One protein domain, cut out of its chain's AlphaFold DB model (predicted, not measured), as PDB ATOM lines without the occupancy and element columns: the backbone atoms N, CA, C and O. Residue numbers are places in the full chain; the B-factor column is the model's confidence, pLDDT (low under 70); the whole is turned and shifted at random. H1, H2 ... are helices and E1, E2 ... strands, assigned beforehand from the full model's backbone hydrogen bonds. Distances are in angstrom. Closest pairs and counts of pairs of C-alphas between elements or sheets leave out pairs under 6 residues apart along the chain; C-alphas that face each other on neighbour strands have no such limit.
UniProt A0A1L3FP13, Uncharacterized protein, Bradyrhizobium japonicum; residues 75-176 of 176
ATOM      1  N   PRO A  75      20.339   4.475 -17.539       96.81
ATOM      2  CA  PRO A  75      21.767   4.461 -17.230       96.81
ATOM      3  C   PRO A  75      22.317   5.841 -16.831       96.81
ATOM      4  O   PRO A  75      23.509   5.957 -16.535       96.81
ATOM      5  N   GLY A  76      21.486   6.890 -16.850       97.12
ATOM      6  CA  GLY A  76      21.906   8.270 -16.643       97.12
ATOM      7  C   GLY A  76      22.676   8.859 -17.834       97.12
ATOM      8  O   GLY A  76      22.583   8.368 -18.964       97.12
ATOM      9  N   PRO A  77      23.438   9.948 -17.614       97.75
ATOM     10  CA  PRO A  77      24.261  10.562 -18.651       97.75
ATOM     11  C   PRO A  77      25.358   9.615 -19.141       97.75
ATOM     12  O   PRO A  77      25.950   8.880 -18.347       97.75
ATOM     13  N   ARG A  78      25.676   9.684 -20.441       97.94
ATOM     14  CA  ARG A  78      26.847   8.993 -20.998       97.94
ATOM     15  C   ARG A  78      28.110   9.395 -20.249       97.94
ATOM     16  O   ARG A  78      28.246  10.525 -19.794       97.94
ATOM     17  N   CYS A  79      29.032   8.452 -20.131       98.25
ATOM     18  CA  CYS A  79      30.365   8.683 -19.591       98.25
ATOM     19  C   CYS A  79      31.413   8.036 -20.507       98.25
ATOM     20  O   CYS A  79      31.069   7.175 -21.330       98.25
ATOM     21  N   PRO A  80      32.698   8.403 -20.360       98.19
ATOM     22  CA  PRO A  80      33.793   7.676 -20.988       98.19
ATOM     23  C   PRO A  80      33.773   6.183 -20.634       98.19
ATOM     24  O   PRO A  80      33.270   5.781 -19.584       98.19
ATOM     25  N   CYS A  81      34.350   5.360 -21.512       98.00
ATOM     26  CA  CYS A  81      34.420   3.915 -21.316       98.00
ATOM     27  C   CYS A  81      35.087   3.572 -19.977       98.00
ATOM     28  O   CYS A  81      36.215   3.990 -19.726       98.00
ATOM     29  N   SER A  82      34.445   2.752 -19.148       97.00
ATOM     30  CA  SER A  82      34.963   2.354 -17.835       97.00
ATOM     31  C   SER A  82      36.198   1.450 -17.897       97.00
ATOM     32  O   SER A  82      36.841   1.250 -16.872       97.00
ATOM     33  N   VAL A  83      36.543   0.915 -19.076       94.00
ATOM     34  CA  VAL A  83      37.743   0.086 -19.280       94.00
ATOM     35  C   VAL A  83      38.931   0.914 -19.772       94.00
ATOM     36  O   VAL A  83      39.997   0.863 -19.173       94.00
ATOM     37  N   CYS A  84      38.776   1.687 -20.853       96.12
ATOM     38  CA  CYS A  84      39.894   2.431 -21.456       96.12
ATOM     39  C   CYS A  84      39.881   3.944 -21.201       96.12
ATOM     40  O   CYS A  84      40.817   4.630 -21.602       96.12
ATOM     41  N   GLY A  85      38.823   4.487 -20.594       96.31
ATOM     42  CA  GLY A  85      38.672   5.922 -20.337       96.31
ATOM     43  C   GLY A  85      38.408   6.782 -21.579       96.31
ATOM     44  O   GLY A  85      38.486   8.001 -21.490       96.31
ATOM     45  N   GLN A  86      38.115   6.181 -22.738       96.50
ATOM     46  CA  GLN A  86      37.953   6.884 -24.020       96.50
ATOM     47  C   GLN A  86      36.495   6.894 -24.519       96.50
ATOM     48  O   GLN A  86      35.664   6.098 -24.075       96.50
ATOM     49  N   TYR A  87      36.229   7.742 -25.519       95.31
ATOM     50  CA  TYR A  87      35.070   7.677 -26.423       95.31
ATOM     51  C   TYR A  87      33.666   7.889 -25.819       95.31
ATOM     52  O   TYR A  87      32.731   7.196 -26.208       95.31
ATOM     53  N   GLU A  88      33.480   8.869 -24.926       97.62
ATOM     54  CA  GLU A  88      32.176   9.185 -24.296       97.62
ATOM     55  C   GLU A  88      31.002   9.312 -25.285       97.62
ATOM     56  O   GLU A  88      29.898   8.840 -25.021       97.62
ATOM     57  N   SER A  89      31.229   9.906 -26.458       97.88
ATOM     58  CA  SER A  89      30.171  10.146 -27.444       97.88
ATOM     59  C   SER A  89      29.586   8.870 -28.057       97.88
ATOM     60  O   SER A  89      28.454   8.904 -28.541       97.88
ATOM     61  N   ILE A  90      30.320   7.755 -28.023       97.62
ATOM     62  CA  ILE A  90      29.926   6.472 -28.626       97.62
ATOM     63  C   ILE A  90      29.869   5.333 -27.601       97.62
ATOM     64  O   ILE A  90      29.837   4.169 -27.997       97.62
ATOM     65  N   THR A  91      29.899   5.631 -26.299       98.25
ATOM     66  CA  THR A  91      29.704   4.587 -25.294       98.25
ATOM     67  C   THR A  91      28.259   4.109 -25.255       98.25
ATOM     68  O   THR A  91      27.304   4.850 -25.502       98.25
ATOM     69  N   GLU A  92      28.117   2.838 -24.912       98.06
ATOM     70  CA  GLU A  92      26.855   2.147 -24.720       98.06
ATOM     71  C   GLU A  92      26.786   1.669 -23.269       98.06
ATOM     72  O   GLU A  92      27.791   1.250 -22.685       98.06
ATOM     73  N   ALA A  93      25.603   1.767 -22.666       97.88
ATOM     74  CA  ALA A  93      25.388   1.265 -21.321       97.88
ATOM     75  C   ALA A  93      25.273  -0.265 -21.353       97.88
ATOM     76  O   ALA A  93      24.512  -0.826 -22.141       97.88
ATOM     77  N   HIS A  94      26.008  -0.930 -20.468       97.06
ATOM     78  CA  HIS A  94      26.038  -2.378 -20.327       97.06
ATOM     79  C   HIS A  94      25.671  -2.761 -18.891       97.06
ATOM     80  O   HIS A  94      26.306  -2.295 -17.941       97.06
ATOM     81  N   HIS A  95      24.661  -3.617 -18.714       96.12
ATOM     82  CA  HIS A  95      24.315  -4.181 -17.405       96.12
ATOM     83  C   HIS A  95      25.485  -4.996 -16.853       96.12
ATOM     84  O   HIS A  95      25.962  -5.919 -17.506       96.12
ATOM     85  N   ILE A  96      25.929  -4.699 -15.629       93.25
ATOM     86  CA  ILE A  96      27.034  -5.437 -14.993       93.25
ATOM     87  C   ILE A  96      26.630  -6.896 -14.746       93.25
ATOM     88  O   ILE A  96      27.428  -7.808 -14.958       93.25
ATOM     89  N   TYR A  97      25.381  -7.117 -14.327       91.06
ATOM     90  CA  TYR A  97      24.792  -8.444 -14.187       91.06
ATOM     91  C   TYR A  97      23.756  -8.650 -15.304       91.06
ATOM     92  O   TYR A  97      22.720  -7.988 -15.276       91.06
ATOM     93  N   PRO A  98      23.991  -9.526 -16.300       92.31
ATOM     94  CA  PRO A  98      23.061  -9.707 -17.413       92.31
ATOM     95  C   PRO A  98      21.633 -10.038 -16.967       92.31
ATOM     96  O   PRO A  98      21.420 -10.976 -16.202       92.31
ATOM     97  N   LEU A  99      20.644  -9.329 -17.519       93.31
ATOM     98  CA  LEU A  99      19.216  -9.505 -17.199       93.31
ATOM     99  C   LEU A  99      18.731 -10.952 -17.368       93.31
ATOM    100  O   LEU A  99      17.917 -11.444 -16.594       93.31
ATOM    101  N   ALA A 100      19.260 -11.641 -18.377       89.69
ATOM    102  CA  ALA A 100      19.048 -13.065 -18.599       89.69
ATOM    103  C   ALA A 100      19.381 -13.896 -17.349       89.69
ATOM    104  O   ALA A 100      18.550 -14.670 -16.887       89.69
ATOM    105  N   LEU A 101      20.571 -13.678 -16.786       86.94
ATOM    106  CA  LEU A 101      21.058 -14.409 -15.622       86.94
ATOM    107  C   LEU A 101      20.370 -13.976 -14.324       86.94
ATOM    108  O   LEU A 101      20.264 -14.790 -13.417       86.94
ATOM    109  N   GLN A 102      19.909 -12.725 -14.222       90.69
ATOM    110  CA  GLN A 102      19.087 -12.264 -13.095       90.69
ATOM    111  C   GLN A 102      17.747 -13.007 -13.044       90.69
ATOM    112  O   GLN A 102      17.353 -13.514 -11.998       90.69
ATOM    113  N   PHE A 103      17.072 -13.121 -14.194       90.62
ATOM    114  CA  PHE A 103      15.821 -13.871 -14.293       90.62
ATOM    115  C   PHE A 103      16.029 -15.342 -13.931       90.62
ATOM    116  O   PHE A 103      15.259 -15.902 -13.153       90.62
ATOM    117  N   ASP A 104      17.077 -15.954 -14.484       84.81
ATOM    118  CA  ASP A 104      17.385 -17.365 -14.249       84.81
ATOM    119  C   ASP A 104      17.770 -17.609 -12.765       84.81
ATOM    120  O   ASP A 104      17.396 -18.631 -12.196       84.81
ATOM    121  N   ALA A 105      18.389 -16.628 -12.090       82.00
ATOM    122  CA  ALA A 105      18.655 -16.657 -10.646       82.00
ATOM    123  C   ALA A 105      17.421 -16.403  -9.755       82.00
ATOM    124  O   ALA A 105      17.512 -16.541  -8.534       82.00
ATOM    125  N   GLY A 106      16.269 -16.063 -10.340       86.75
ATOM    126  CA  GLY A 106      15.027 -15.814  -9.608       86.75
ATOM    127  C   GLY A 106      14.960 -14.448  -8.927       86.75
ATOM    128  O   GLY A 106      14.243 -14.310  -7.936       86.75
ATOM    129  N   GLU A 107      15.690 -13.451  -9.436       90.31
ATOM    130  CA  GLU A 107      15.630 -12.090  -8.901       90.31
ATOM    131  C   GLU A 107      14.199 -11.523  -9.008       90.31
ATOM    132  O   GLU A 107      13.596 -11.562 -10.090       90.31
ATOM    133  N   PRO A 108      13.628 -10.994  -7.908       91.44
ATOM    134  CA  PRO A 108      12.261 -10.479  -7.916       91.44
ATOM    135  C   PRO A 108      12.141  -9.182  -8.728       91.44
ATOM    136  O   PRO A 108      11.102  -8.924  -9.336       91.44
ATOM    137  N   GLU A 109      13.213  -8.391  -8.773       95.38
ATOM    138  CA  GLU A 109      13.309  -7.117  -9.477       95.38
ATOM    139  C   GLU A 109      14.632  -7.040 -10.244       95.38
ATOM    140  O   GLU A 109      15.625  -7.660  -9.864       95.38
ATOM    141  N   ALA A 110      14.653  -6.282 -11.340       96.94
ATOM    142  CA  ALA A 110      15.861  -6.131 -12.137       96.94
ATOM    143  C   ALA A 110      16.888  -5.244 -11.421       96.94
ATOM    144  O   ALA A 110      16.622  -4.086 -11.102       96.94
ATOM    145  N   ILE A 111      18.098  -5.764 -11.245       95.75
ATOM    146  CA  ILE A 111      19.261  -5.014 -10.777       95.75
ATOM    147  C   ILE A 111      19.782  -4.185 -11.955       95.75
ATOM    148  O   ILE A 111      20.371  -4.718 -12.899       95.75
ATOM    149  N   GLN A 112      19.567  -2.870 -11.897       97.00
ATOM    150  CA  GLN A 112      19.879  -1.925 -12.982       97.00
ATOM    151  C   GLN A 112      21.316  -1.380 -12.944       97.00
ATOM    152  O   GLN A 112      21.624  -0.373 -13.573       97.00
ATOM    153  N   GLU A 113      22.217  -2.024 -12.199       96.50
ATOM    154  CA  GLU A 113      23.623  -1.621 -12.159       96.50
ATOM    155  C   GLU A 113      24.270  -1.776 -13.540       96.50
ATOM    156  O   GLU A 113      24.272  -2.861 -14.131       96.50
ATOM    157  N   SER A 114      24.855  -0.688 -14.039       97.12
ATOM    158  CA  SER A 114      25.456  -0.630 -15.368       97.12
ATOM    159  C   SER A 114      26.801   0.084 -15.383       97.12
ATOM    160  O   SER A 114      27.163   0.816 -14.461       97.12
ATOM    161  N   CYS A 115      27.539  -0.106 -16.470       97.00
ATOM    162  CA  CYS A 115      28.727   0.666 -16.801       97.00
ATOM    163  C   CYS A 115      28.668   1.152 -18.255       97.00
ATOM    164  O   CYS A 115      27.940   0.598 -19.077       97.00
ATOM    165  N   TRP A 116      29.427   2.201 -18.567       98.31
ATOM    166  CA  TRP A 116      29.560   2.721 -19.927       98.31
ATOM    167  C   TRP A 116      30.750   2.065 -20.612       98.31
ATOM    168  O   TRP A 116      31.865   2.148 -20.106       98.31
ATOM    169  N   LEU A 117      30.543   1.439 -21.767       97.06
ATOM    170  CA  LEU A 117      31.596   0.761 -22.523       97.06
ATOM    171  C   LEU A 117      31.653   1.306 -23.949       97.06
ATOM    172  O   LEU A 117      30.622   1.556 -24.562       97.06
ATOM    173  N   CYS A 118      32.855   1.479 -24.507       98.12
ATOM    174  CA  CYS A 118      32.978   1.718 -25.948       98.12
ATOM    175  C   CYS A 118      32.619   0.436 -26.729       98.12
ATOM    176  O   CYS A 118      32.733  -0.653 -26.156       98.12
ATOM    177  N   PRO A 119      32.258   0.514 -28.025       98.00
ATOM    178  CA  PRO A 119      31.753  -0.641 -28.779       98.00
ATOM    179  C   PRO A 119      32.674  -1.871 -28.737       98.00
ATOM    180  O   PRO A 119      32.207  -2.999 -28.595       98.00
ATOM    181  N   THR A 120      33.993  -1.658 -28.773       97.62
ATOM    182  CA  THR A 120      34.990  -2.734 -28.664       97.62
ATOM    183  C   THR A 120      34.920  -3.454 -27.317       97.62
ATOM    184  O   THR A 120      34.820  -4.679 -27.283       97.62
ATOM    185  N   HIS A 121      34.950  -2.716 -26.202       97.62
ATOM    186  CA  HIS A 121      34.897  -3.324 -24.869       97.62
ATOM    187  C   HIS A 121      33.505  -3.861 -24.535       97.62
ATOM    188  O   HIS A 121      33.399  -4.841 -23.809       97.62
ATOM    189  N   HIS A 122      32.447  -3.268 -25.089       96.25
ATOM    190  CA  HIS A 122      31.090  -3.772 -24.930       96.25
ATOM    191  C   HIS A 122      30.943  -5.154 -25.570       96.25
ATOM    192  O   HIS A 122      30.510  -6.097 -24.910       96.25
ATOM    193  N   ARG A 123      31.387  -5.304 -26.824       95.12
ATOM    194  CA  ARG A 123      31.411  -6.599 -27.507       95.12
ATOM    195  C   ARG A 123      32.276  -7.620 -26.767       95.12
ATOM    196  O   ARG A 123      31.814  -8.731 -26.536       95.12
ATOM    197  N   LEU A 124      33.490  -7.235 -26.363       93.62
ATOM    198  CA  LEU A 124      34.383  -8.115 -25.608       93.62
ATOM    199  C   LEU A 124      33.734  -8.596 -24.303       93.62
ATOM    200  O   LEU A 124      33.889  -9.757 -23.939       93.62
ATOM    201  N   MET A 125      32.986  -7.733 -23.609       91.31
ATOM    202  CA  MET A 125      32.274  -8.144 -22.401       91.31
ATOM    203  C   MET A 125      31.191  -9.183 -22.680       91.31
ATOM    204  O   MET A 125      31.101 -10.144 -21.918       91.31
ATOM    205  N   HIS A 126      30.420  -9.048 -23.764       91.44
ATOM    206  CA  HIS A 126      29.471 -10.096 -24.166       91.44
ATOM    207  C   HIS A 126      30.185 -11.408 -24.485       91.44
ATOM    208  O   HIS A 126      29.776 -12.440 -23.966       91.44
ATOM    209  N   GLU A 127      31.290 -11.372 -25.233       90.12
ATOM    210  CA  GLU A 127      32.078 -12.571 -25.561       90.12
ATOM    211  C   GLU A 127      32.642 -13.250 -24.296       90.12
ATOM    212  O   GLU A 127      32.577 -14.471 -24.161       90.12
ATOM    213  N   ILE A 128      33.138 -12.475 -23.323       87.00
ATOM    214  CA  ILE A 128      33.605 -13.003 -22.029       87.00
ATOM    215  C   ILE A 128      32.447 -13.619 -21.241       87.00
ATOM    216  O   ILE A 128      32.595 -14.703 -20.684       87.00
ATOM    217  N   ILE A 129      31.302 -12.938 -21.167       83.88
ATOM    218  CA  ILE A 129      30.122 -13.433 -20.452       83.88
ATOM    219  C   ILE A 129      29.624 -14.731 -21.091       83.88
ATOM    220  O   ILE A 129      29.373 -15.693 -20.367       83.88
ATOM    221  N   GLU A 130      29.523 -14.788 -22.418       81.75
ATOM    222  CA  GLU A 130      29.149 -15.992 -23.163       81.75
ATOM    223  C   GLU A 130      30.135 -17.130 -22.904       81.75
ATOM    224  O   GLU A 130      29.711 -18.204 -22.485       81.75
ATOM    225  N   ALA A 131      31.443 -16.887 -23.029       76.81
ATOM    226  CA  ALA A 131      32.463 -17.895 -22.750       76.81
ATOM    227  C   ALA A 131      32.404 -18.398 -21.298       76.81
ATOM    228  O   ALA A 131      32.536 -19.594 -21.046       76.81
ATOM    229  N   LEU A 132      32.166 -17.514 -20.324       75.19
ATOM    230  CA  LEU A 132      32.003 -17.902 -18.920       75.19
ATOM    231  C   LEU A 132      30.730 -18.724 -18.695       75.19
ATOM    232  O   LEU A 132      30.749 -19.656 -17.893       75.19
ATOM    233  N   ILE A 133      29.637 -18.406 -19.393       71.00
ATOM    234  CA  ILE A 133      28.411 -19.211 -19.375       71.00
ATOM    235  C   ILE A 133      28.677 -20.583 -20.005       71.00
ATOM    236  O   ILE A 133      28.283 -21.587 -19.419       71.00
ATOM    237  N   GLU A 134      29.382 -20.654 -21.136       68.62
ATOM    238  CA  GLU A 134      29.705 -21.906 -21.834       68.62
ATOM    239  C   GLU A 134      30.666 -22.801 -21.046       68.62
ATOM    240  O   GLU A 134      30.422 -23.999 -20.926       68.62
ATOM    241  N   ILE A 135      31.728 -22.246 -20.452       63.12
ATOM    242  CA  ILE A 135      32.646 -22.985 -19.565       63.12
ATOM    243  C   ILE A 135      31.881 -23.572 -18.373       63.12
ATOM    244  O   ILE A 135      32.208 -24.650 -17.875       63.12
ATOM    245  N   ARG A 136      30.857 -22.857 -17.902       52.25
ATOM    246  CA  ARG A 136      30.052 -23.230 -16.740       52.25
ATOM    247  C   ARG A 136      28.915 -24.195 -17.067       52.25
ATOM    248  O   ARG A 136      28.536 -25.001 -16.221       52.25
ATOM    249  N   GLN A 137      28.376 -24.108 -18.275       51.66
ATOM    250  CA  GLN A 137      27.399 -25.023 -18.844       51.66
ATOM    251  C   GLN A 137      28.016 -25.689 -20.081       51.66
ATOM    252  O   GLN A 137      27.514 -25.470 -21.188       51.66
ATOM    253  N   PRO A 138      29.099 -26.489 -19.938       46.06
ATOM    254  CA  PRO A 138      29.651 -27.204 -21.086       46.06
ATOM    255  C   PRO A 138      28.503 -28.013 -21.656       46.06
ATOM    256  O   PRO A 138      27.892 -28.718 -20.863       46.06
ATOM    257  N   ARG A 139      28.150 -27.837 -22.944       44.84
ATOM    258  CA  ARG A 139      26.932 -28.393 -23.574       44.84
ATOM    259  C   ARG A 139      26.511 -29.675 -22.870       44.84
ATOM    260  O   ARG A 139      27.092 -30.732 -23.097       44.84
ATOM    261  N   LEU A 140      25.558 -29.541 -21.947       49.09
ATOM    262  CA  LEU A 140      25.237 -30.580 -20.968       49.09
ATOM    263  C   LEU A 140      24.364 -31.658 -21.626       49.09
ATOM    264  O   LEU A 140      23.408 -32.151 -21.034       49.09
ATOM    265  N   GLU A 141      24.625 -31.976 -22.892       43.75
ATOM    266  CA  GLU A 141      23.966 -33.038 -23.636       43.75
ATOM    267  C   GLU A 141      24.125 -34.340 -22.842       43.75
ATOM    268  O   GLU A 141      25.230 -34.807 -22.592       43.75
ATOM    269  N   GLY A 142      23.001 -34.877 -22.361       45.41
ATOM    270  CA  GLY A 142      22.964 -36.078 -21.523       45.41
ATOM    271  C   GLY A 142      23.002 -35.863 -20.004       45.41
ATOM    272  O   GLY A 142      22.719 -36.814 -19.284       45.41
ATOM    273  N   VAL A 143      23.269 -34.656 -19.485       45.94
ATOM    274  CA  VAL A 143      23.252 -34.410 -18.025       45.94
ATOM    275  C   VAL A 143      21.823 -34.108 -17.545       45.94
ATOM    276  O   VAL A 143      21.192 -33.206 -18.122       45.94
ATOM    277  N   PRO A 144      21.300 -34.807 -16.516       51.50
ATOM    278  CA  PRO A 144      19.959 -34.589 -15.967       51.50
ATOM    279  C   PRO A 144      19.718 -33.142 -15.524       51.50
ATOM    280  O   PRO A 144      20.635 -32.447 -15.084       51.50
ATOM    281  N   PHE A 145      18.479 -32.665 -15.663       44.06
ATOM    282  CA  PHE A 145      18.113 -31.263 -15.428       44.06
ATOM    283  C   PHE A 145      18.427 -30.813 -13.988       44.06
ATOM    284  O   PHE A 145      18.887 -29.693 -13.775       44.06
ATOM    285  N   GLU A 146      18.268 -31.710 -13.013       47.62
ATOM    286  CA  GLU A 146      18.465 -31.427 -11.582       47.62
ATOM    287  C   GLU A 146      19.934 -31.159 -11.211       47.62
ATOM    288  O   GLU A 146      20.218 -30.457 -10.236       47.62
ATOM    289  N   GLU A 147      20.879 -31.704 -11.978       51.19
ATOM    290  CA  GLU A 147      22.314 -31.476 -11.776       51.19
ATOM    291  C   GLU A 147      22.761 -30.126 -12.341       51.19
ATOM    292  O   GLU A 147      23.656 -29.484 -11.786       51.19
ATOM    293  N   ARG A 148      22.075 -29.640 -13.383       57.97
ATOM    294  CA  ARG A 148      22.340 -28.323 -13.983       57.97
ATOM    295  C   ARG A 148      21.984 -27.193 -13.017       57.97
ATOM    296  O   ARG A 148      22.765 -26.262 -12.841       57.97
ATOM    297  N   ASP A 149      20.853 -27.331 -12.329       45.88
ATOM    298  CA  ASP A 149      20.302 -26.338 -11.396       45.88
ATOM    299  C   ASP A 149      21.190 -26.133 -10.146       45.88
ATOM    300  O   ASP A 149      21.267 -25.050  -9.561       45.88
ATOM    301  N   ARG A 150      21.949 -27.165  -9.742       51.88
ATOM    302  CA  ARG A 150      22.921 -27.076  -8.633       51.88
ATOM    303  C   ARG A 150      24.190 -26.318  -9.011       51.88
ATOM    304  O   ARG A 150      24.767 -25.640  -8.157       51.88
ATOM    305  N   LEU A 151      24.615 -26.404 -10.270       51.41
ATOM    306  CA  LEU A 151      25.778 -25.679 -10.782       51.41
ATOM    307  C   LEU A 151      25.502 -24.173 -10.889       51.41
ATOM    308  O   LEU A 151      26.444 -23.370 -10.868       51.41
ATOM    309  N   ASP A 152      24.226 -23.764 -10.916       50.28
ATOM    310  CA  ASP A 152      23.824 -22.387 -11.198       50.28
ATOM    311  C   ASP A 152      23.984 -21.384 -10.025       50.28
ATOM    312  O   ASP A 152      23.994 -20.167 -10.219       50.28
ATOM    313  N   LYS A 153      24.347 -21.846  -8.822       50.59
ATOM    314  CA  LYS A 153      24.578 -20.964  -7.653       50.59
ATOM    315  C   LYS A 153      25.983 -20.339  -7.550       50.59
ATOM    316  O   LYS A 153      26.185 -19.389  -6.799       50.59
ATOM    317  N   ILE A 154      26.974 -20.836  -8.294       50.28
ATOM    318  CA  ILE A 154      28.387 -20.399  -8.185       50.28
ATOM    319  C   ILE A 154      28.699 -19.114  -8.987       50.28
ATOM    320  O   ILE A 154      29.532 -18.312  -8.575       50.28
ATOM    321  N   GLY A 155      28.010 -18.862 -10.095       48.94
ATOM    322  CA  GLY A 155      28.222 -17.719 -10.993       48.94
ATOM    323  C   GLY A 155      27.637 -16.416 -10.460       48.94
ATOM    324  O   GLY A 155      28.276 -15.376 -10.591       48.94
ATOM    325  N   VAL A 156      26.518 -16.483  -9.728       49.78
ATOM    326  CA  VAL A 156      26.022 -15.366  -8.898       49.78
ATOM    327  C   VAL A 156      27.115 -14.919  -7.917       49.78
ATOM    328  O   VAL A 156      27.369 -13.730  -7.725       49.78
ATOM    329  N   ARG A 157      27.866 -15.882  -7.364       50.59
ATOM    330  CA  ARG A 157      29.009 -15.628  -6.480       50.59
ATOM    331  C   ARG A 157      30.166 -14.927  -7.200       50.59
ATOM    332  O   ARG A 157      30.801 -14.075  -6.593       50.59
ATOM    333  N   PHE A 158      30.424 -15.234  -8.473       52.47
ATOM    334  CA  PHE A 158      31.479 -14.577  -9.255       52.47
ATOM    335  C   PHE A 158      31.124 -13.131  -9.620       52.47
ATOM    336  O   PHE A 158      31.958 -12.251  -9.437       52.47
ATOM    337  N   VAL A 159      29.883 -12.852 -10.033       52.12
ATOM    338  CA  VAL A 159      29.404 -11.472 -10.253       52.12
ATOM    339  C   VAL A 159      29.510 -10.659  -8.957       52.12
ATOM    340  O   VAL A 159      30.000  -9.530  -8.967       52.12
ATOM    341  N   HIS A 160      29.169 -11.259  -7.811       50.41
ATOM    342  CA  HIS A 160      29.402 -10.642  -6.504       50.41
ATOM    343  C   HIS A 160      30.887 -10.412  -6.187       50.41
ATOM    344  O   HIS A 160      31.228  -9.367  -5.633       50.41
ATOM    345  N   LEU A 161      31.776 -11.351  -6.523       49.75
ATOM    346  CA  LEU A 161      33.220 -11.206  -6.314       49.75
ATOM    347  C   LEU A 161      33.829 -10.132  -7.227       49.75
ATOM    348  O   LEU A 161      34.613  -9.320  -6.744       49.75
ATOM    349  N   TRP A 162      33.415 -10.056  -8.494       53.84
ATOM    350  CA  TRP A 162      33.796  -8.982  -9.415       53.84
ATOM    351  C   TRP A 162      33.325  -7.623  -8.892       53.84
ATOM    352  O   TRP A 162      34.109  -6.676  -8.814       53.84
ATOM    353  N   ARG A 163      32.058  -7.519  -8.467       51.56
ATOM    354  CA  ARG A 163      31.505  -6.305  -7.846       51.56
ATOM    355  C   ARG A 163      32.325  -5.882  -6.625       51.56
ATOM    356  O   ARG A 163      32.618  -4.703  -6.448       51.56
ATOM    357  N   ARG A 164      32.752  -6.848  -5.808       53.94
ATOM    358  CA  ARG A 164      33.595  -6.614  -4.629       53.94
ATOM    359  C   ARG A 164      35.001  -6.133  -5.004       53.94
ATOM    360  O   ARG A 164      35.491  -5.207  -4.363       53.94
ATOM    361  N   ALA A 165      35.601  -6.688  -6.056       55.28
ATOM    362  CA  ALA A 165      36.900  -6.254  -6.570       55.28
ATOM    363  C   ALA A 165      36.858  -4.805  -7.095       55.28
ATOM    364  O   ALA A 165      37.710  -3.998  -6.734       55.28
ATOM    365  N   GLN A 166      35.817  -4.428  -7.846       53.88
ATOM    366  CA  GLN A 166      35.652  -3.051  -8.341       53.88
ATOM    367  C   GLN A 166      35.448  -2.018  -7.221       53.88
ATOM    368  O   GLN A 166      35.932  -0.888  -7.309       53.88
ATOM    369  N   LEU A 167      34.739  -2.389  -6.149       52.06
ATOM    370  CA  LEU A 167      34.546  -1.515  -4.986       52.06
ATOM    371  C   LEU A 167      35.833  -1.334  -4.171       52.06
ATOM    372  O   LEU A 167      36.056  -0.253  -3.626       52.06
ATOM    373  N   GLN A 168      36.682  -2.363  -4.098       58.06
ATOM    374  CA  GLN A 168      37.970  -2.286  -3.407       58.06
ATOM    375  C   GLN A 168      38.974  -1.405  -4.163       58.06
ATOM    376  O   GLN A 168      39.661  -0.603  -3.533       58.06
ATOM    377  N   ASP A 169      38.992  -1.451  -5.493       51.31
ATOM    378  CA  ASP A 169      39.913  -0.646  -6.311       51.31
ATOM    379  C   ASP A 169      39.590   0.866  -6.250       51.31
ATOM    380  O   ASP A 169      40.464   1.725  -6.130       51.31
ATOM    381  N   ARG A 170      38.299   1.219  -6.157       47.41
ATOM    382  CA  ARG A 170      37.850   2.607  -5.922       47.41
ATOM    383  C   ARG A 170      38.273   3.185  -4.565       47.41
ATOM    384  O   ARG A 170      38.303   4.407  -4.424       47.41
ATOM    385  N   SER A 171      38.569   2.345  -3.572       49.72
ATOM    386  CA  SER A 171      39.073   2.804  -2.267       49.72
ATOM    387  C   SER A 171      40.546   3.227  -2.329       49.72
ATOM    388  O   SER A 171      40.948   4.157  -1.630       49.72
ATOM    389  N   LEU A 172      41.324   2.622  -3.233       44.50
ATOM    390  CA  LEU A 172      42.732   2.952  -3.449       44.50
ATOM    391  C   LEU A 172      42.890   4.273  -4.215       44.50
ATOM    392  O   LEU A 172      43.763   5.070  -3.887       44.50
ATOM    393  N   LEU A 173      41.981   4.569  -5.149       43.41
ATOM    394  CA  LEU A 173      41.981   5.825  -5.914       43.41
ATOM    395  C   LEU A 173      41.544   7.068  -5.115       43.41
ATOM    396  O   LEU A 173      41.778   8.180  -5.565       43.41
ATOM    397  N   LYS A 174      40.910   6.910  -3.945       45.97
ATOM    398  CA  LYS A 174      40.541   8.040  -3.061       45.97
ATOM    399  C   LYS A 174      41.642   8.433  -2.071       45.97
ATOM    400  O   LYS A 174      41.437   9.345  -1.275       45.97
ATOM    401  N   SER A 175      42.764   7.717  -2.094       49.16
ATOM    402  CA  SER A 175      43.884   7.885  -1.160       49.16
ATOM    403  C   SER A 175      45.140   8.468  -1.830       49.16
ATOM    404  O   SER A 175      46.184   8.536  -1.185       49.16
ATOM    405  N   ALA A 176      45.041   8.865  -3.104       44.84
ATOM    406  CA  ALA A 176      46.068   9.549  -3.892       44.84
ATOM    407  C   ALA A 176      45.558  10.938  -4.292       44.84
ATOM    408  O   ALA A 176      46.392  11.869  -4.339       44.84
TER     409      ALA A 176
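This is residues 75 to 176 of the 176 residues of an uncharacterized protein of Bradyrhizobium japonicum (UniProt A0A1L3FP13). Two long helices, H2 and H4, run back and forth along the length of a loose, elongated model with a gap between them, and short H3 precedes H4 at the turn. Strands E1 and E2 pair as a small ribbon by the first part of H2, short H1 lies on the excursion between these strands, and residues 164 to 176 stick out as a free tail. The printed part has 102 residues, with four named helices and two named strands in the order E1, H1, E2, H2, H3, H4; the sheet, E1 - E2, is antiparallel and the class is mostly helix. The whole is loose, with a radius of gyration of the C-alphas of 16.1 A and spans of 50 by 29 by 25 A.

Residues 75 to 91 hold no named element; C-alpha 75 is at (21.767, 4.461, -17.230). E1 is residues 92 to 95, with C-alpha 92 at (26.855, 2.147, -24.720). H1 is residues 99 to 104 and E2 is residues 114 to 117. H2, residues 119 to 136, measures 25.7 A from first to last C-alpha. H3 is residues 145 to 151, 10.6 A long. H4, residues 153 to 172, is the longest helix at 30.3 A and ends with C-alpha 172 at (42.732, 2.952, -3.449).

E1 and E2 are antiparallel neighbours at 144 degrees, with N 92 and O 117 at 2.8 A and N 115 and O 94 at 2.9 A, within hydrogen-bond range. E1 and H2 have 3 pairs of C-alphas within 8 A, the closest being those of Glu 92 and Pro 119, 6.9 A apart. E2 and H2 are near each other, with 5 pairs of C-alphas within 10 A. H2 and H3 are close but not clearly touching; their closest C-alphas, those of Arg 136 and Leu 151, are 7.7 A apart, and the helices run opposite ways at a steep tilt of 62 degrees. H3 and H4 meet only through their link. H2 and H4 are only just apart, closest 8.2 A, as are H1 and H4, closest 8.4 A. In H1 and H2 every O i to N i+4 pair is within hydrogen-bond range; in H4 13 of 16 are, and in H3 1 of 3, beside 2 of 4 O i to N i+3 pairs.

The C-alphas of Gly 142 and Ala 176, the two farthest apart, are 54.1 A from each other. Residues 141 to 147, of which 145 to 147 belong to H3, also stand free. The printed part has no cut, and no link is long. The mean pLDDT of the printed part is 75.2; residues 134 to 176 are under 70.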